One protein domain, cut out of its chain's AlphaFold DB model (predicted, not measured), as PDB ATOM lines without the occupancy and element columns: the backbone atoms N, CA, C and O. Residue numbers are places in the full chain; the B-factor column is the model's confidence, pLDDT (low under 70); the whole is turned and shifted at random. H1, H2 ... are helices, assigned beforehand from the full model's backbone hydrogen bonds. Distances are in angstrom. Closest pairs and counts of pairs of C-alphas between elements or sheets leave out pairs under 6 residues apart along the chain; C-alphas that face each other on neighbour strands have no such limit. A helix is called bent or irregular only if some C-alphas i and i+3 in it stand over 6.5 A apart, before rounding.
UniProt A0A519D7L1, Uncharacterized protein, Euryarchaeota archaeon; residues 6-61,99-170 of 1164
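AT A GLANCE: This is residues 6 to 61 and 99 to 170 of the 1164 residues of an uncharacterized protein of Euryarchaeota archaeon (UniProt A0A519D7L1). Two groups of helices sit next to each other along the longest axis: H1 with H2, H3 and H4 at one end, and H6 between H5 and H9, with H7 on it, at the other. The pair H8 and H9 bridges them, H8 packing on H1 and H4, and H9 on H6. The 128 printed residues have nine named helices, H1 to H9 in chain order, and no named strand; the class is all helix, the packing part aligned, part crossed. The whole is compact, with a radius of gyration of the C-alphas of 14.1 A and spans of 40 by 34 by 26 A.

HOW THE PARTS SIT: Begin with H1, residues 6 to 23, the hub, which touches four helices. Its residues 18 to 23 touch H2, residues 29 to 36, closest at the C-alphas of Gly 22 and Ala 36, 4.0 A, at a steep tilt of 51 degrees. Its residues 14 to 18 touch H3, residues 40 to 43, at Arg 14 and Ala 41, C-alphas 5.2 A apart. Its residues 15 to 23 touch H4, residues 47 to 58, at a shallow tilt of 32 degrees; the closest C-alphas are Leu 19 and Cys 53, 6.3 A. Its residues 12 to 19 touch H8, residues 152 to 160, closest at the C-alphas of Leu 16 and Val 153, 5.0 A. H8 touches H9, residues 162 to 169, at Ala 158 and Ala 165, C-alphas 4.4 A apart. H9 touches H6, residues 113 to 126, at Ile 122 and Leu 163, C-alphas 5.8 A apart. H6 forms hairpins with H5, residues 102 to 107, and with H7, residues 133 to 146; the closest C-alphas are Val 105 and Lys 116, 6.1 A, and Phe 117 and Leu 142, 6.0 A. H1 and H6 are apart. Each O i to N i+4 pair is within hydrogen-bond range in H2, H4, H5, H6, H7 and H8; H1 has 13 of 14, H9 0 of 4 but 4 of 5 O i to N i+3 pairs, and H3 is too short for an i+4 pair.

IN THESE COORDINATES: Find C-alpha 6 at (-36.422, 8.973, -38.514); from there H1 runs 26.9 A to C-alpha 23. H1 is irregular, only just, with C-alphas 6 and 9 6.55 A apart; H9 is irregular, with C-alphas 163 and 166 7.9 A apart. H4 spans 16.6 A, H6 20.4 A, H7 20.2 A and H8 13.1 A. H9 ends at C-alpha 169, (-21.466, 29.368, -35.396).

THE WHOLE: The farthest C-alphas, Ala 40 and Glu 133, are 41.0 A apart. Residues 62 to 98 are not printed, and C-alphas 61 and 99 are 16.0 A apart across this cut. Of the links printed whole, H6 to H7 is short and the others are tight. The model's confidence is under 70 at residues 6 to 10, 107 to 110 and 128 to 130.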
ATOM      1  N   PRO A   6     -35.351   9.356 -39.436       49.22
ATOM      2  CA  PRO A   6     -36.422   8.973 -38.514       49.22
ATOM      3  C   PRO A   6     -36.644   9.704 -37.180       49.22
ATOM      4  O   PRO A   6     -37.337  10.697 -36.997       49.22
ATOM      5  N   VAL A   7     -36.105   9.095 -36.146       53.00
ATOM      6  CA  VAL A   7     -36.568   9.332 -34.781       53.00
ATOM      7  C   VAL A   7     -35.932  10.593 -34.184       53.00
ATOM      8  O   VAL A   7     -36.538  11.264 -33.353       53.00
ATOM      9  N   LEU A   8     -34.750  10.970 -34.673       56.16
ATOM     10  CA  LEU A   8     -33.943  12.048 -34.104       56.16
ATOM     11  C   LEU A   8     -34.474  13.447 -34.463       56.16
ATOM     12  O   LEU A   8     -34.508  14.306 -33.589       56.16
ATOM     13  N   THR A   9     -35.010  13.663 -35.673       61.81
ATOM     14  CA  THR A   9     -35.597  14.975 -36.030       61.81
ATOM     15  C   THR A   9     -36.906  15.255 -35.283       61.81
ATOM     16  O   THR A   9     -37.224  16.405 -35.008       61.81
ATOM     17  N   VAL A  10     -37.662  14.215 -34.903       69.50
ATOM     18  CA  VAL A  10     -38.892  14.362 -34.101       69.50
ATOM     19  C   VAL A  10     -38.551  14.807 -32.679       69.50
ATOM     20  O   VAL A  10     -39.258  15.630 -32.107       69.50
ATOM     21  N   LEU A  11     -37.450  14.303 -32.111       74.94
ATOM     22  CA  LEU A  11     -36.964  14.737 -30.800       74.94
ATOM     23  C   LEU A  11     -36.442  16.175 -30.832       74.94
ATOM     24  O   LEU A  11     -36.754  16.939 -29.925       74.94
ATOM     25  N   GLU A  12     -35.723  16.573 -31.883       77.00
ATOM     26  CA  GLU A  12     -35.252  17.954 -32.055       77.00
ATOM     27  C   GLU A  12     -36.402  18.952 -32.279       77.00
ATOM     28  O   GLU A  12     -36.342  20.076 -31.778       77.00
ATOM     29  N   GLN A  13     -37.475  18.540 -32.962       77.44
ATOM     30  CA  GLN A  13     -38.674  19.361 -33.151       77.44
ATOM     31  C   GLN A  13     -39.515  19.466 -31.872       77.44
ATOM     32  O   GLN A  13     -39.915  20.560 -31.484       77.44
ATOM     33  N   ARG A  14     -39.690  18.363 -31.134       80.38
ATOM     34  CA  ARG A  14     -40.320  18.380 -29.800       80.38
ATOM     35  C   ARG A  14     -39.509  19.212 -28.802       80.38
ATOM     36  O   ARG A  14     -40.084  19.929 -27.984       80.38
ATOM     37  N   LEU A  15     -38.176  19.154 -28.885       81.56
ATOM     38  CA  LEU A  15     -37.281  19.995 -28.092       81.56
ATOM     39  C   LEU A  15     -37.504  21.475 -28.428       81.56
ATOM     40  O   LEU A  15     -37.659  22.273 -27.506       81.56
ATOM     41  N   LEU A  16     -37.615  21.821 -29.716       81.06
ATOM     42  CA  LEU A  16     -37.917  23.181 -30.176       81.06
ATOM     43  C   LEU A  16     -39.247  23.691 -29.618       81.06
ATOM     44  O   LEU A  16     -39.280  24.761 -29.018       81.06
ATOM     45  N   GLU A  17     -40.318  22.909 -29.743       80.31
ATOM     46  CA  GLU A  17     -41.646  23.268 -29.231       80.31
ATOM     47  C   GLU A  17     -41.645  23.450 -27.706       80.31
ATOM     48  O   GLU A  17     -42.271  24.372 -27.173       80.31
ATOM     49  N   SER A  18     -40.922  22.592 -26.980       82.50
ATOM     50  CA  SER A  18     -40.798  22.697 -25.523       82.50
ATOM     51  C   SER A  18     -40.000  23.934 -25.089       82.50
ATOM     52  O   SER A  18     -40.398  24.621 -24.142       82.50
ATOM     53  N   LEU A  19     -38.931  24.268 -25.820       82.00
ATOM     54  CA  LEU A  19     -38.087  25.435 -25.578       82.00
ATOM     55  C   LEU A  19     -38.854  26.729 -25.867       82.00
ATOM     56  O   LEU A  19     -38.912  27.611 -25.014       82.00
ATOM     57  N   GLU A  20     -39.508  26.829 -27.027       82.81
ATOM     58  CA  GLU A  20     -40.311  27.995 -27.411       82.81
ATOM     59  C   GLU A  20     -41.489  28.222 -26.459       82.81
ATOM     60  O   GLU A  20     -41.783  29.363 -26.095       82.81
ATOM     61  N   ALA A  21     -42.144  27.149 -26.001       79.56
ATOM     62  CA  ALA A  21     -43.165  27.246 -24.964       79.56
ATOM     63  C   ALA A  21     -42.584  27.778 -23.647       79.56
ATOM     64  O   ALA A  21     -43.197  28.638 -23.017       79.56
ATOM     65  N   GLY A  22     -41.395  27.316 -23.251       79.69
ATOM     66  CA  GLY A  22     -40.699  27.804 -22.066       79.69
ATOM     67  C   GLY A  22     -40.306  29.280 -22.148       79.69
ATOM     68  O   GLY A  22     -40.517  30.021 -21.190       79.69
ATOM     69  N   LEU A  23     -39.811  29.746 -23.297       79.69
ATOM     70  CA  LEU A  23     -39.389  31.140 -23.497       79.69
ATOM     71  C   LEU A  23     -40.533  32.156 -23.349       79.69
ATOM     72  O   LEU A  23     -40.291  33.291 -22.939       79.69
ATOM     73  N   LYS A  24     -41.795  31.740 -23.538       78.94
ATOM     74  CA  LYS A  24     -42.980  32.570 -23.226       78.94
ATOM     75  C   LYS A  24     -43.071  32.968 -21.741       78.94
ATOM     76  O   LYS A  24     -43.820  33.878 -21.402       78.94
ATOM     77  N   GLY A  25     -42.318  32.312 -20.852       72.00
ATOM     78  CA  GLY A  25     -42.304  32.556 -19.406       72.00
ATOM     79  C   GLY A  25     -41.564  33.815 -18.924       72.00
ATOM     80  O   GLY A  25     -41.512  34.034 -17.711       72.00
ATOM     81  N   GLY A  26     -41.009  34.641 -19.819       77.06
ATOM     82  CA  GLY A  26     -40.273  35.868 -19.464       77.06
ATOM     83  C   GLY A  26     -38.889  35.588 -18.867       77.06
ATOM     84  O   GLY A  26     -38.327  34.533 -19.134       77.06
ATOM     85  N   ASP A  27     -38.326  36.506 -18.066       70.06
ATOM     86  CA  ASP A  27     -36.914  36.434 -17.630       70.06
ATOM     87  C   ASP A  27     -36.596  35.507 -16.454       70.06
ATOM     88  O   ASP A  27     -35.452  35.096 -16.268       70.06
ATOM     89  N   THR A  28     -37.601  35.106 -15.682       75.94
ATOM     90  CA  THR A  28     -37.403  34.239 -14.513       75.94
ATOM     91  C   THR A  28     -37.314  32.760 -14.906       75.94
ATOM     92  O   THR A  28     -38.246  32.226 -15.516       75.94
ATOM     93  N   SER A  29     -36.255  32.065 -14.473       74.62
ATOM     94  CA  SER A  29     -36.007  30.647 -14.790       74.62
ATOM     95  C   SER A  29     -37.140  29.709 -14.342       74.62
ATOM     96  O   SER A  29     -37.522  28.801 -15.079       74.62
ATOM     97  N   GLU A  30     -37.754  29.956 -13.180       75.00
ATOM     98  CA  GLU A  30     -38.865  29.141 -12.666       75.00
ATOM     99  C   GLU A  30     -40.125  29.220 -13.540       75.00
ATOM    100  O   GLU A  30     -40.795  28.204 -13.755       75.00
ATOM    101  N   ARG A  31     -40.456  30.407 -14.074       76.06
ATOM    102  CA  ARG A  31     -41.607  30.574 -14.978       76.06
ATOM    103  C   ARG A  31     -41.339  29.929 -16.329       76.06
ATOM    104  O   ARG A  31     -42.224  29.254 -16.849       76.06
ATOM    105  N   ARG A  32     -40.122  30.058 -16.863       79.06
ATOM    106  CA  ARG A  32     -39.726  29.384 -18.107       79.06
ATOM    107  C   ARG A  32     -39.871  27.864 -18.009       79.06
ATOM    108  O   ARG A  32     -40.511  27.241 -18.853       79.06
ATOM    109  N   GLN A  33     -39.378  27.270 -16.921       80.19
ATOM    110  CA  GLN A  33     -39.552  25.838 -16.653       80.19
ATOM    111  C   GLN A  33     -41.026  25.460 -16.457       80.19
ATOM    112  O   GLN A  33     -41.469  24.415 -16.933       80.19
ATOM    113  N   PHE A  34     -41.814  26.304 -15.787       79.19
ATOM    114  CA  PHE A  34     -43.247  26.069 -15.602       79.19
ATOM    115  C   PHE A  34     -44.019  26.021 -16.930       79.19
ATOM    116  O   PHE A  34     -44.883  25.162 -17.093       79.19
ATOM    117  N   HIS A  35     -43.708  26.905 -17.881       78.00
ATOM    118  CA  HIS A  35     -44.359  26.897 -19.192       78.00
ATOM    119  C   HIS A  35     -43.902  25.723 -20.069       78.00
ATOM    120  O   HIS A  35     -44.746  25.083 -20.693       78.00
ATOM    121  N   ALA A  36     -42.610  25.381 -20.059       78.94
ATOM    122  CA  ALA A  36     -42.094  24.231 -20.803       78.94
ATOM    123  C   ALA A  36     -42.684  22.905 -20.296       78.94
ATOM    124  O   ALA A  36     -43.189  22.115 -21.084       78.94
ATOM    125  N   THR A  37     -42.708  22.695 -18.973       78.31
ATOM    126  CA  THR A  37     -43.219  21.455 -18.350       78.31
ATOM    127  C   THR A  37     -44.718  21.214 -18.544       78.31
ATOM    128  O   THR A  37     -45.188  20.111 -18.285       78.31
ATOM    129  N   ARG A  38     -45.478  22.224 -18.984       75.56
ATOM    130  CA  ARG A  38     -46.910  22.112 -19.299       75.56
ATOM    131  C   ARG A  38     -47.207  21.831 -20.772       75.56
ATOM    132  O   ARG A  38     -48.363  21.574 -21.093       75.56
ATOM    133  N   ASN A  39     -46.214  21.911 -21.653       79.81
ATOM    134  CA  ASN A  39     -46.401  21.612 -23.068       79.81
ATOM    135  C   ASN A  39     -46.495  20.085 -23.275       79.81
ATOM    136  O   ASN A  39     -45.690  19.346 -22.716       79.81
ATOM    137  N   ALA A  40     -47.426  19.600 -24.100       72.69
ATOM    138  CA  ALA A  40     -47.548  18.174 -24.424       72.69
ATOM    139  C   ALA A  40     -46.253  17.596 -25.031       72.69
ATOM    140  O   ALA A  40     -45.875  16.462 -24.730       72.69
ATOM    141  N   ALA A  41     -45.514  18.405 -25.800       75.38
ATOM    142  CA  ALA A  41     -44.207  18.028 -26.336       75.38
ATOM    143  C   ALA A  41     -43.187  17.686 -25.230       75.38
ATOM    144  O   ALA A  41     -42.355  16.799 -25.419       75.38
ATOM    145  N   TRP A  42     -43.277  18.325 -24.053       79.75
ATOM    146  CA  TRP A  42     -42.419  18.025 -22.905       79.75
ATOM    147  C   TRP A  42     -42.663  16.620 -22.366       79.75
ATOM    148  O   TRP A  42     -41.708  15.889 -22.126       79.75
ATOM    149  N   ASP A  43     -43.914  16.193 -22.204       75.81
ATOM    150  CA  ASP A  43     -44.217  14.849 -21.696       75.81
ATOM    151  C   ASP A  43     -43.652  13.752 -22.610       75.81
ATOM    152  O   ASP A  43     -43.139  12.747 -22.113       75.81
ATOM    153  N   LEU A  44     -43.633  14.005 -23.924       75.00
ATOM    154  CA  LEU A  44     -43.107  13.109 -24.955       75.00
ATOM    155  C   LEU A  44     -41.568  13.119 -25.093       75.00
ATOM    156  O   LEU A  44     -41.031  12.277 -25.819       75.00
ATOM    157  N   LEU A  45     -40.844  14.028 -24.423       78.69
ATOM    158  CA  LEU A  45     -39.375  14.073 -24.453       78.69
ATOM    159  C   LEU A  45     -38.732  13.064 -23.474       78.69
ATOM    160  O   LEU A  45     -39.140  12.979 -22.305       78.69
ATOM    161  N   PRO A  46     -37.667  12.351 -23.890       77.94
ATOM    162  CA  PRO A  46     -36.835  11.553 -22.994       77.94
ATOM    163  C   PRO A  46     -36.186  12.401 -21.886       77.94
ATOM    164  O   PRO A  46     -35.894  13.582 -22.072       77.94
ATOM    165  N   LYS A  47     -35.905  11.783 -20.732       78.00
ATOM    166  CA  LYS A  47     -35.254  12.434 -19.574       78.00
ATOM    167  C   LYS A  47     -33.963  13.219 -19.910       78.00
ATOM    168  O   LYS A  47     -33.885  14.362 -19.469       78.00
ATOM    169  N   PRO A  48     -32.999  12.691 -20.692       78.81
ATOM    170  CA  PRO A  48     -31.762  13.423 -20.997       78.81
ATOM    171  C   PRO A  48     -31.994  14.686 -21.854       78.81
ATOM    172  O   PRO A  48     -31.401  15.734 -21.604       78.81
ATOM    173  N   TRP A  49     -32.955  14.644 -22.782       81.88
ATOM    174  CA  TRP A  49     -33.367  15.794 -23.601       81.88
ATOM    175  C   TRP A  49     -34.094  16.869 -22.783       81.88
ATOM    176  O   TRP A  49     -33.899  18.064 -23.007       81.88
ATOM    177  N   LYS A  50     -34.871  16.458 -21.771       83.00
ATOM    178  CA  LYS A  50     -35.429  17.376 -20.764       83.00
ATOM    179  C   LYS A  50     -34.323  18.101 -19.998       83.00
ATOM    180  O   LYS A  50     -34.458  19.294 -19.751       83.00
ATOM    181  N   GLY A  51     -33.234  17.404 -19.655       79.81
ATOM    182  CA  GLY A  51     -32.048  17.985 -19.019       79.81
ATOM    183  C   GLY A  51     -31.448  19.134 -19.828       79.81
ATOM    184  O   GLY A  51     -31.338  20.241 -19.305       79.81
ATOM    185  N   LEU A  52     -31.171  18.915 -21.118       81.44
ATOM    186  CA  LEU A  52     -30.669  19.964 -22.017       81.44
ATOM    187  C   LEU A  52     -31.620  21.161 -22.123       81.44
ATOM    188  O   LEU A  52     -31.190  22.312 -22.032       81.44
ATOM    189  N   CYS A  53     -32.925  20.905 -22.250       82.62
ATOM    190  CA  CYS A  53     -33.909  21.981 -22.293       82.62
ATOM    191  C   CYS A  53     -33.916  22.804 -20.991       82.62
ATOM    192  O   CYS A  53     -34.068  24.022 -21.043       82.62
ATOM    193  N   LEU A  54     -33.735  22.183 -19.817       82.50
ATOM    194  CA  LEU A  54     -33.660  22.916 -18.546       82.50
ATOM    195  C   LEU A  54     -32.424  23.806 -18.456       82.50
ATOM    196  O   LEU A  54     -32.549  24.912 -17.935       82.50
ATOM    197  N   VAL A  55     -31.272  23.354 -18.962       81.38
ATOM    198  CA  VAL A  55     -30.044  24.167 -19.013       81.38
ATOM    199  C   VAL A  55     -30.299  25.435 -19.821       81.38
ATOM    200  O   VAL A  55     -30.110  26.535 -19.302       81.38
ATOM    201  N   ALA A  56     -30.851  25.285 -21.032       81.94
ATOM    202  CA  ALA A  56     -31.221  26.404 -21.899       81.94
ATOM    203  C   ALA A  56     -32.203  27.375 -21.211       81.94
ATOM    204  O   ALA A  56     -31.999  28.587 -21.202       81.94
ATOM    205  N   LEU A  57     -33.244  26.856 -20.549       82.50
ATOM    206  CA  LEU A  57     -34.246  27.681 -19.857       82.50
ATOM    207  C   LEU A  57     -33.705  28.381 -18.596       82.50
ATOM    208  O   LEU A  57     -34.262  29.403 -18.178       82.50
ATOM    209  N   ARG A  58     -32.653  27.841 -17.967       80.94
ATOM    210  CA  ARG A  58     -31.997  28.420 -16.784       80.94
ATOM    211  C   ARG A  58     -31.003  29.532 -17.119       80.94
ATOM    212  O   ARG A  58     -30.683  30.285 -16.205       80.94
ATOM    213  N   LYS A  59     -30.565  29.663 -18.377       80.62
ATOM    214  CA  LYS A  59     -29.494  30.593 -18.785       80.62
ATOM    215  C   LYS A  59     -28.212  30.412 -17.962       80.62
ATOM    216  O   LYS A  59     -27.624  31.388 -17.505       80.62
ATOM    217  N   GLU A  60     -27.824  29.162 -17.709       77.31
ATOM    218  CA  GLU A  60     -26.653  28.849 -16.881       77.31
ATOM    219  C   GLU A  60     -25.372  29.503 -17.425       77.31
ATOM    220  O   GLU A  60     -25.148  29.549 -18.636       77.31
ATOM    221  N   GLN A  61     -24.549  30.025 -16.513       73.56
ATOM    222  CA  GLN A  61     -23.276  30.694 -16.791       73.56
ATOM    223  C   GLN A  61     -22.099  29.841 -16.282       73.56
ATOM    224  O   GLN A  61     -22.294  29.038 -15.367       73.56
ATOM    225  N   LEU A  99     -29.115  15.661 -16.832       76.69
ATOM    226  CA  LEU A  99     -28.098  15.441 -17.853       76.69
ATOM    227  C   LEU A  99     -27.395  14.094 -17.612       76.69
ATOM    228  O   LEU A  99     -27.090  13.767 -16.463       76.69
ATOM    229  N   PRO A 100     -27.116  13.313 -18.666       77.06
ATOM    230  CA  PRO A 100     -26.303  12.105 -18.549       77.06
ATOM    231  C   PRO A 100     -24.852  12.453 -18.165       77.06
ATOM    232  O   PRO A 100     -24.374  13.555 -18.446       77.06
ATOM    233  N   SER A 101     -24.149  11.528 -17.501       77.19
ATOM    234  CA  SER A 101     -22.739  11.715 -17.124       77.19
ATOM    235  C   SER A 101     -21.829  11.751 -18.355       77.19
ATOM    236  O   SER A 101     -22.166  11.174 -19.393       77.19
ATOM    237  N   LYS A 102     -20.655  12.392 -18.239       76.00
ATOM    238  CA  LYS A 102     -19.689  12.501 -19.344       76.00
ATOM    239  C   LYS A 102     -19.324  11.139 -19.959       76.00
ATOM    240  O   LYS A 102     -19.366  10.993 -21.177       76.00
ATOM    241  N   ASP A 103     -19.123  10.114 -19.127       74.56
ATOM    242  CA  ASP A 103     -18.762   8.760 -19.577       74.56
ATOM    243  C   ASP A 103     -19.898   8.060 -20.346       74.56
ATOM    244  O   ASP A 103     -19.651   7.302 -21.287       74.56
ATOM    245  N   HIS A 104     -21.158   8.323 -19.982       75.81
ATOM    246  CA  HIS A 104     -22.320   7.739 -20.660       75.81
ATOM    247  C   HIS A 104     -22.510   8.327 -22.066       75.81
ATOM    248  O   HIS A 104     -22.899   7.620 -22.991       75.81
ATOM    249  N   VAL A 105     -22.223   9.617 -22.253       75.19
ATOM    250  CA  VAL A 105     -22.354  10.282 -23.563       75.19
ATOM    251  C   VAL A 105     -21.223   9.876 -24.511       75.19
ATOM    252  O   VAL A 105     -21.447   9.728 -25.711       75.19
ATOM    253  N   LEU A 106     -20.015   9.667 -23.975       73.81
ATOM    254  CA  LEU A 106     -18.856   9.203 -24.747       73.81
ATOM    255  C   LEU A 106     -19.004   7.749 -25.226       73.81
ATOM    256  O   LEU A 106     -18.469   7.406 -26.277       73.81
ATOM    257  N   SER A 107     -19.729   6.906 -24.484       67.19
ATOM    258  CA  SER A 107     -19.875   5.470 -24.779       67.19
ATOM    259  C   SER A 107     -21.062   5.109 -25.680       67.19
ATOM    260  O   SER A 107     -21.038   4.053 -26.312       67.19
ATOM    261  N   ASP A 108     -22.095   5.950 -25.775       67.56
ATOM    262  CA  ASP A 108     -23.315   5.604 -26.513       67.56
ATOM    263  C   ASP A 108     -23.235   6.005 -27.994       67.56
ATOM    264  O   ASP A 108     -23.430   7.166 -28.341       67.56
ATOM    265  N   GLU A 109     -22.979   5.067 -28.911       60.53
ATOM    266  CA  GLU A 109     -22.917   5.342 -30.359       60.53
ATOM    267  C   GLU A 109     -24.261   5.780 -30.981       60.53
ATOM    268  O   GLU A 109     -24.256   6.387 -32.052       60.53
ATOM    269  N   ASN A 110     -25.405   5.543 -30.321       61.00
ATOM    270  CA  ASN A 110     -26.737   5.750 -30.907       61.00
ATOM    271  C   ASN A 110     -27.324   7.162 -30.724       61.00
ATOM    272  O   ASN A 110     -28.361   7.469 -31.323       61.00
ATOM    273  N   GLU A 111     -26.712   8.027 -29.913       70.62
ATOM    274  CA  GLU A 111     -27.226   9.386 -29.694       70.62
ATOM    275  C   GLU A 111     -26.853  10.367 -30.819       70.62
ATOM    276  O   GLU A 111     -25.826  10.231 -31.487       70.62
ATOM    277  N   SER A 112     -27.692  11.394 -31.019       74.50
ATOM    278  CA  SER A 112     -27.449  12.418 -32.045       74.50
ATOM    279  C   SER A 112     -26.114  13.123 -31.817       74.50
ATOM    280  O   SER A 112     -25.831  13.570 -30.705       74.50
ATOM    281  N   ARG A 113     -25.347  13.330 -32.894       78.69
ATOM    282  CA  ARG A 113     -24.106  14.126 -32.878       78.69
ATOM    283  C   ARG A 113     -24.295  15.498 -32.214       78.69
ATOM    284  O   ARG A 113     -23.447  15.936 -31.446       78.69
ATOM    285  N   THR A 114     -25.448  16.133 -32.444       80.69
ATOM    286  CA  THR A 114     -25.819  17.449 -31.894       80.69
ATOM    287  C   THR A 114     -26.091  17.385 -30.390       80.69
ATOM    288  O   THR A 114     -25.633  18.238 -29.636       80.69
ATOM    289  N   PHE A 115     -26.759  16.321 -29.939       83.56
ATOM    290  CA  PHE A 115     -27.039  16.062 -28.528       83.56
ATOM    291  C   PHE A 115     -25.754  15.770 -27.734       83.56
ATOM    292  O   PHE A 115     -25.539  16.347 -26.664       83.56
ATOM    293  N   LYS A 116     -24.863  14.936 -28.289       81.19
ATOM    294  CA  LYS A 116     -23.555  14.629 -27.691       81.19
ATOM    295  C   LYS A 116     -22.697  15.879 -27.549       81.19
ATOM    296  O   LYS A 116     -22.171  16.144 -26.470       81.19
ATOM    297  N   PHE A 117     -22.610  16.673 -28.616       83.69
ATOM    298  CA  PHE A 117     -21.828  17.905 -28.624       83.69
ATOM    299  C   PHE A 117     -22.330  18.912 -27.575       83.69
ATOM    300  O   PHE A 117     -21.534  19.430 -26.797       83.69
ATOM    301  N   ALA A 118     -23.649  19.115 -27.461       83.81
ATOM    302  CA  ALA A 118     -24.226  20.007 -26.453       83.81
ATOM    303  C   ALA A 118     -23.974  19.548 -25.015       83.81
ATOM    304  O   ALA A 118     -23.638  20.356 -24.150       83.81
ATOM    305  N   THR A 119     -24.101  18.248 -24.754       83.19
ATOM    306  CA  THR A 119     -23.922  17.713 -23.402       83.19
ATOM    307  C   THR A 119     -22.459  17.789 -22.952       83.19
ATOM    308  O   THR A 119     -22.189  18.154 -21.808       83.19
ATOM    309  N   LEU A 120     -21.505  17.526 -23.855       82.00
ATOM    310  CA  LEU A 120     -20.070  17.638 -23.568       82.00
ATOM    311  C   LEU A 120     -19.611  19.093 -23.363       82.00
ATOM    312  O   LEU A 120     -18.783  19.337 -22.489       82.00
ATOM    313  N   LEU A 121     -20.178  20.066 -24.091       82.31
ATOM    314  CA  LEU A 121     -19.904  21.496 -23.866       82.31
ATOM    315  C   LEU A 121     -20.313  21.956 -22.458       82.31
ATOM    316  O   LEU A 121     -19.582  22.708 -21.811       82.31
ATOM    317  N   ILE A 122     -21.451  21.469 -21.956       81.00
ATOM    318  CA  ILE A 122     -21.935  21.791 -20.606       81.00
ATOM    319  C   ILE A 122     -21.019  21.182 -19.534       81.00
ATOM    320  O   ILE A 122     -20.656  21.875 -18.583       81.00
ATOM    321  N   HIS A 123     -20.594  19.923 -19.698       81.50
ATOM    322  CA  HIS A 123     -19.653  19.274 -18.770       81.50
ATOM    323  C   HIS A 123     -18.278  19.949 -18.767       81.50
ATOM    324  O   HIS A 123     -17.735  20.201 -17.694       81.50
ATOM    325  N   LYS A 124     -17.755  20.358 -19.932       79.50
ATOM    326  CA  LYS A 124     -16.492  21.114 -20.028       79.50
ATOM    327  C   LYS A 124     -16.516  22.414 -19.226       79.50
ATOM    328  O   LYS A 124     -15.502  22.816 -18.659       79.50
ATOM    329  N   ALA A 125     -17.661  23.090 -19.189       74.62
ATOM    330  CA  ALA A 125     -17.807  24.336 -18.449       74.62
ATOM    331  C   ALA A 125     -17.982  24.135 -16.936       74.62
ATOM    332  O   ALA A 125     -17.571  25.002 -16.168       74.62
ATOM    333  N   ARG A 126     -18.591  23.022 -16.507       77.12
ATOM    334  CA  ARG A 126     -18.858  22.728 -15.089       77.12
ATOM    335  C   ARG A 126     -17.680  22.055 -14.385       77.12
ATOM    336  O   ARG A 126     -17.367  22.429 -13.261       77.12
ATOM    337  N   ASP A 127     -16.995  21.138 -15.064       74.06
ATOM    338  CA  ASP A 127     -15.989  20.252 -14.470       74.06
ATOM    339  C   ASP A 127     -14.577  20.504 -15.041       74.06
ATOM    340  O   ASP A 127     -13.838  19.561 -15.346       74.06
ATOM    341  N   ARG A 128     -14.192  21.785 -15.183       68.00
ATOM    342  CA  ARG A 128     -12.912  22.236 -15.780       68.00
ATOM    343  C   ARG A 128     -11.674  21.550 -15.191       68.00
ATOM    344  O   ARG A 128     -10.745  21.251 -15.931       68.00
ATOM    345  N   GLU A 129     -11.660  21.296 -13.881       65.19
ATOM    346  CA  GLU A 129     -10.528  20.668 -13.180       65.19
ATOM    347  C   GLU A 129     -10.356  19.171 -13.508       65.19
ATOM    348  O   GLU A 129      -9.306  18.600 -13.226       65.19
ATOM    349  N   SER A 130     -11.363  18.526 -14.115       67.31
ATOM    350  CA  SER A 130     -11.379  17.083 -14.418       67.31
ATOM    351  C   SER A 130     -11.320  16.749 -15.917       67.31
ATOM    352  O   SER A 130     -11.585  15.605 -16.299       67.31
ATOM    353  N   TRP A 131     -11.010  17.744 -16.757       79.06
ATOM    354  CA  TRP A 131     -11.011  17.632 -18.218       79.06
ATOM    355  C   TRP A 131      -9.659  17.141 -18.758       79.06
ATOM    356  O   TRP A 131      -8.613  17.706 -18.437       79.06
ATOM    357  N   SER A 132      -9.676  16.096 -19.583       76.81
ATOM    358  CA  SER A 132      -8.487  15.450 -20.162       76.81
ATOM    359  C   SER A 132      -8.201  15.886 -21.608       76.81
ATOM    360  O   SER A 132      -9.080  16.380 -22.315       76.81
ATOM    361  N   GLU A 133      -6.963  15.684 -22.078       74.94
ATOM    362  CA  GLU A 133      -6.571  15.996 -23.466       74.94
ATOM    363  C   GLU A 133      -7.304  15.118 -24.501       74.94
ATOM    364  O   GLU A 133      -7.645  15.600 -25.583       74.94
ATOM    365  N   ASP A 134      -7.627  13.865 -24.156       76.88
ATOM    366  CA  ASP A 134      -8.384  12.949 -25.023       76.88
ATOM    367  C   ASP A 134      -9.846  13.404 -25.205       76.88
ATOM    368  O   ASP A 134     -10.395  13.351 -26.310       76.88
ATOM    369  N   GLU A 135     -10.472  13.915 -24.139       76.31
ATOM    370  CA  GLU A 135     -11.823  14.498 -24.182       76.31
ATOM    371  C   GLU A 135     -11.862  15.770 -25.051       76.31
ATOM    372  O   GLU A 135     -12.843  16.014 -25.762       76.31
ATOM    373  N   GLU A 136     -10.778  16.554 -25.071       80.31
ATOM    374  CA  GLU A 136     -10.664  17.722 -25.947       80.31
ATOM    375  C   GLU A 136     -10.608  17.325 -27.432       80.31
ATOM    376  O   GLU A 136     -11.242  17.978 -28.266       80.31
ATOM    377  N   ALA A 137      -9.932  16.222 -27.776       80.25
ATOM    378  CA  ALA A 137      -9.857  15.726 -29.152       80.25
ATOM    379  C   ALA A 137     -11.233  15.292 -29.702       80.25
ATOM    380  O   ALA A 137     -11.580  15.634 -30.837       80.25
ATOM    381  N   VAL A 138     -12.050  14.600 -28.894       80.12
ATOM    382  CA  VAL A 138     -13.427  14.206 -29.269       80.12
ATOM    383  C   VAL A 138     -14.310  15.437 -29.483       80.12
ATOM    384  O   VAL A 138     -15.069  15.506 -30.454       80.12
ATOM    385  N   LEU A 139     -14.183  16.443 -28.616       81.25
ATOM    386  CA  LEU A 139     -14.962  17.677 -28.704       81.25
ATOM    387  C   LEU A 139     -14.588  18.495 -29.954       81.25
ATOM    388  O   LEU A 139     -15.470  19.046 -30.615       81.25
ATOM    389  N   VAL A 140     -13.309  18.511 -30.348       80.81
ATOM    390  CA  VAL A 140     -12.854  19.091 -31.626       80.81
ATOM    391  C   VAL A 140     -13.442  18.341 -32.832       80.81
ATOM    392  O   VAL A 140     -13.884  18.988 -33.785       80.81
ATOM    393  N   GLY A 141     -13.512  17.006 -32.787       79.12
ATOM    394  CA  GLY A 141     -14.144  16.191 -33.834       79.12
ATOM    395  C   GLY A 141     -15.638  16.493 -34.004       79.12
ATOM    396  O   GLY A 141     -16.099  16.781 -35.109       79.12
ATOM    397  N   LEU A 142     -16.384  16.539 -32.898       79.75
ATOM    398  CA  LEU A 142     -17.810  16.889 -32.906       79.75
ATOM    399  C   LEU A 142     -18.063  18.332 -33.370       79.75
ATOM    400  O   LEU A 142     -19.070  18.588 -34.037       79.75
ATOM    401  N   ARG A 143     -17.140  19.265 -33.092       80.56
ATOM    402  CA  ARG A 143     -17.209  20.650 -33.588       80.56
ATOM    403  C   ARG A 143     -17.133  20.706 -35.119       80.56
ATOM    404  O   ARG A 143     -17.894  21.446 -35.744       80.56
ATOM    405  N   LEU A 144     -16.276  19.889 -35.738       78.88
ATOM    406  CA  LEU A 144     -16.209  19.752 -37.200       78.88
ATOM    407  C   LEU A 144     -17.489  19.125 -37.770       78.88
ATOM    408  O   LEU A 144     -18.013  19.610 -38.771       78.88
ATOM    409  N   GLU A 145     -18.044  18.097 -37.132       75.06
ATOM    410  CA  GLU A 145     -19.281  17.461 -37.604       75.06
ATOM    411  C   GLU A 145     -20.506  18.374 -37.501       75.06
ATOM    412  O   GLU A 145     -21.340  18.399 -38.410       75.06
ATOM    413  N   CYS A 146     -20.614  19.159 -36.425       75.75
ATOM    414  CA  CYS A 146     -21.707  20.112 -36.243       75.75
ATOM    415  C   CYS A 146     -21.617  21.301 -37.215       75.75
ATOM    416  O   CYS A 146     -22.648  21.843 -37.611       75.75
ATOM    417  N   SER A 147     -20.421  21.649 -37.709       72.19
ATOM    418  CA  SER A 147     -20.256  22.678 -38.751       72.19
ATOM    419  C   SER A 147     -20.933  22.329 -40.089       72.19
ATOM    420  O   SER A 147     -21.204  23.219 -40.893       72.19
ATOM    421  N   GLN A 148     -21.287  21.054 -40.315       71.94
ATOM    422  CA  GLN A 148     -22.007  20.596 -41.510       71.94
ATOM    423  C   GLN A 148     -23.505  20.947 -41.512       71.94
ATOM    424  O   GLN A 148     -24.174  20.739 -42.522       71.94
ATOM    425  N   GLY A 149     -24.045  21.438 -40.395       75.62
ATOM    426  CA  GLY A 149     -25.432  21.877 -40.286       75.62
ATOM    427  C   GLY A 149     -26.211  21.183 -39.172       75.62
ATOM    428  O   GLY A 149     -26.070  19.976 -38.934       75.62
ATOM    429  N   VAL A 150     -27.039  21.971 -38.487       80.81
ATOM    430  CA  VAL A 150     -27.722  21.611 -37.240       80.81
ATOM    431  C   VAL A 150     -29.190  22.064 -37.284       80.81
ATOM    432  O   VAL A 150     -29.542  23.020 -37.969       80.81
ATOM    433  N   HIS A 151     -30.080  21.376 -36.563       78.75
ATOM    434  CA  HIS A 151     -31.484  21.779 -36.446       78.75
ATOM    435  C   HIS A 151     -31.639  23.152 -35.757       78.75
ATOM    436  O   HIS A 151     -30.880  23.495 -34.847       78.75
ATOM    437  N   LYS A 152     -32.681  23.914 -36.124       80.06
ATOM    438  CA  LYS A 152     -32.958  25.284 -35.631       80.06
ATOM    439  C   LYS A 152     -32.978  25.422 -34.104       80.06
ATOM    440  O   LYS A 152     -32.646  26.477 -33.570       80.06
ATOM    441  N   VAL A 153     -33.352  24.354 -33.397       83.56
ATOM    442  CA  VAL A 153     -33.421  24.329 -31.926       83.56
ATOM    443  C   VAL A 153     -32.084  24.622 -31.257       83.56
ATOM    444  O   VAL A 153     -32.048  25.332 -30.257       83.56
ATOM    445  N   TRP A 154     -30.985  24.123 -31.817       85.56
ATOM    446  CA  TRP A 154     -29.666  24.262 -31.209       85.56
ATOM    447  C   TRP A 154     -29.136  25.688 -31.344       85.56
ATOM    448  O   TRP A 154     -28.562  26.208 -30.392       85.56
ATOM    449  N   GLY A 155     -29.433  26.354 -32.467       78.81
ATOM    450  CA  GLY A 155     -29.176  27.786 -32.631       78.81
ATOM    451  C   GLY A 155     -29.924  28.621 -31.588       78.81
ATOM    452  O   GLY A 155     -29.319  29.445 -30.913       78.81
ATOM    453  N   LYS A 156     -31.212  28.331 -31.355       79.62
ATOM    454  CA  LYS A 156     -31.985  29.009 -30.298       79.62
ATOM    455  C   LYS A 156     -31.452  28.742 -28.890       79.62
ATOM    456  O   LYS A 156     -31.445  29.641 -28.063       79.62
ATOM    457  N   MET A 157     -30.991  27.530 -28.586       82.56
ATOM    458  CA  MET A 157     -30.402  27.246 -27.269       82.56
ATOM    459  C   MET A 157     -29.066  27.976 -27.048       82.56
ATOM    460  O   MET A 157     -28.769  28.358 -25.914       82.56
ATOM    461  N   ALA A 158     -28.297  28.212 -28.116       81.06
ATOM    462  CA  ALA A 158     -27.055  28.986 -28.076       81.06
ATOM    463  C   ALA A 158     -27.284  30.466 -27.729       81.06
ATOM    464  O   ALA A 158     -26.482  31.055 -27.010       81.06
ATOM    465  N   GLU A 159     -28.386  31.058 -28.202       81.25
ATOM    466  CA  GLU A 159     -28.775  32.436 -27.858       81.25
ATOM    467  C   GLU A 159     -29.137  32.578 -26.371       81.25
ATOM    468  O   GLU A 159     -28.891  33.612 -25.752       81.25
ATOM    469  N   GLU A 160     -29.722  31.532 -25.785       81.94
ATOM    470  CA  GLU A 160     -30.247  31.582 -24.419       81.94
ATOM    471  C   GLU A 160     -29.201  31.217 -23.356       81.94
ATOM    472  O   GLU A 160     -29.285  31.715 -22.231       81.94
ATOM    473  N   THR A 161     -28.206  30.384 -23.687       81.56
ATOM    474  CA  THR A 161     -27.147  29.962 -22.752       81.56
ATOM    475  C   THR A 161     -25.742  30.153 -23.314       81.56
ATOM    476  O   THR A 161     -25.423  29.563 -24.347       81.56
ATOM    477  N   PRO A 162     -24.837  30.847 -22.592       77.50
ATOM    478  CA  PRO A 162     -23.447  30.983 -23.023       77.50
ATOM    479  C   PRO A 162     -22.705  29.639 -23.079       77.50
ATOM    480  O   PRO A 162     -21.767  29.498 -23.856       77.50
ATOM    481  N   LEU A 163     -23.143  28.629 -22.313       81.44
ATOM    482  CA  LEU A 163     -22.560  27.280 -22.330       81.44
ATOM    483  C   LEU A 163     -22.666  26.586 -23.697       81.44
ATOM    484  O   LEU A 163     -21.833  25.749 -24.026       81.44
ATOM    485  N   LEU A 164     -23.682  26.933 -24.489       82.69
ATOM    486  CA  LEU A 164     -23.932  26.362 -25.814       82.69
ATOM    487  C   LEU A 164     -23.656  27.367 -26.941       82.69
ATOM    488  O   LEU A 164     -24.024  27.109 -28.086       82.69
ATOM    489  N   ALA A 165     -22.988  28.489 -26.646       78.56
ATOM    490  CA  ALA A 165     -22.749  29.575 -27.598       78.56
ATOM    491  C   ALA A 165     -22.036  29.119 -28.885       78.56
ATOM    492  O   ALA A 165     -22.240  29.709 -29.943       78.56
ATOM    493  N   GLU A 166     -21.249  28.041 -28.835       80.31
ATOM    494  CA  GLU A 166     -20.571  27.489 -30.015       80.31
ATOM    495  C   GLU A 166     -21.536  27.035 -31.124       80.31
ATOM    496  O   GLU A 166     -21.189  27.087 -32.305       80.31
ATOM    497  N   PHE A 167     -22.771  26.659 -30.780       81.69
ATOM    498  CA  PHE A 167     -23.787  26.318 -31.776       81.69
ATOM    499  C   PHE A 167     -24.262  27.524 -32.596       81.69
ATOM    500  O   PHE A 167     -24.770  27.320 -33.696       81.69
ATOM    501  N   ALA A 168     -24.051  28.763 -32.133       75.50
ATOM    502  CA  ALA A 168     -24.365  29.963 -32.913       75.50
ATOM    503  C   ALA A 168     -23.500  30.083 -34.184       75.50
ATOM    504  O   ALA A 168     -23.894  30.752 -35.136       75.50
ATOM    505  N   ALA A 169     -22.340  29.413 -34.225       74.06
ATOM    506  CA  ALA A 169     -21.466  29.368 -35.396       74.06
ATOM    507  C   ALA A 169     -21.842  28.267 -36.414       74.06
ATOM    508  O   ALA A 169     -21.244  28.206 -37.489       74.06
ATOM    509  N   CYS A 170     -22.807  27.391 -36.104       79.19
ATOM    510  CA  CYS A 170     -23.213  26.278 -36.972       79.19
ATOM    511  C   CYS A 170     -24.401  26.665 -37.890       79.19
ATOM    512  O   CYS A 170     -25.351  27.288 -37.413       79.19
TER     513      CYS A 170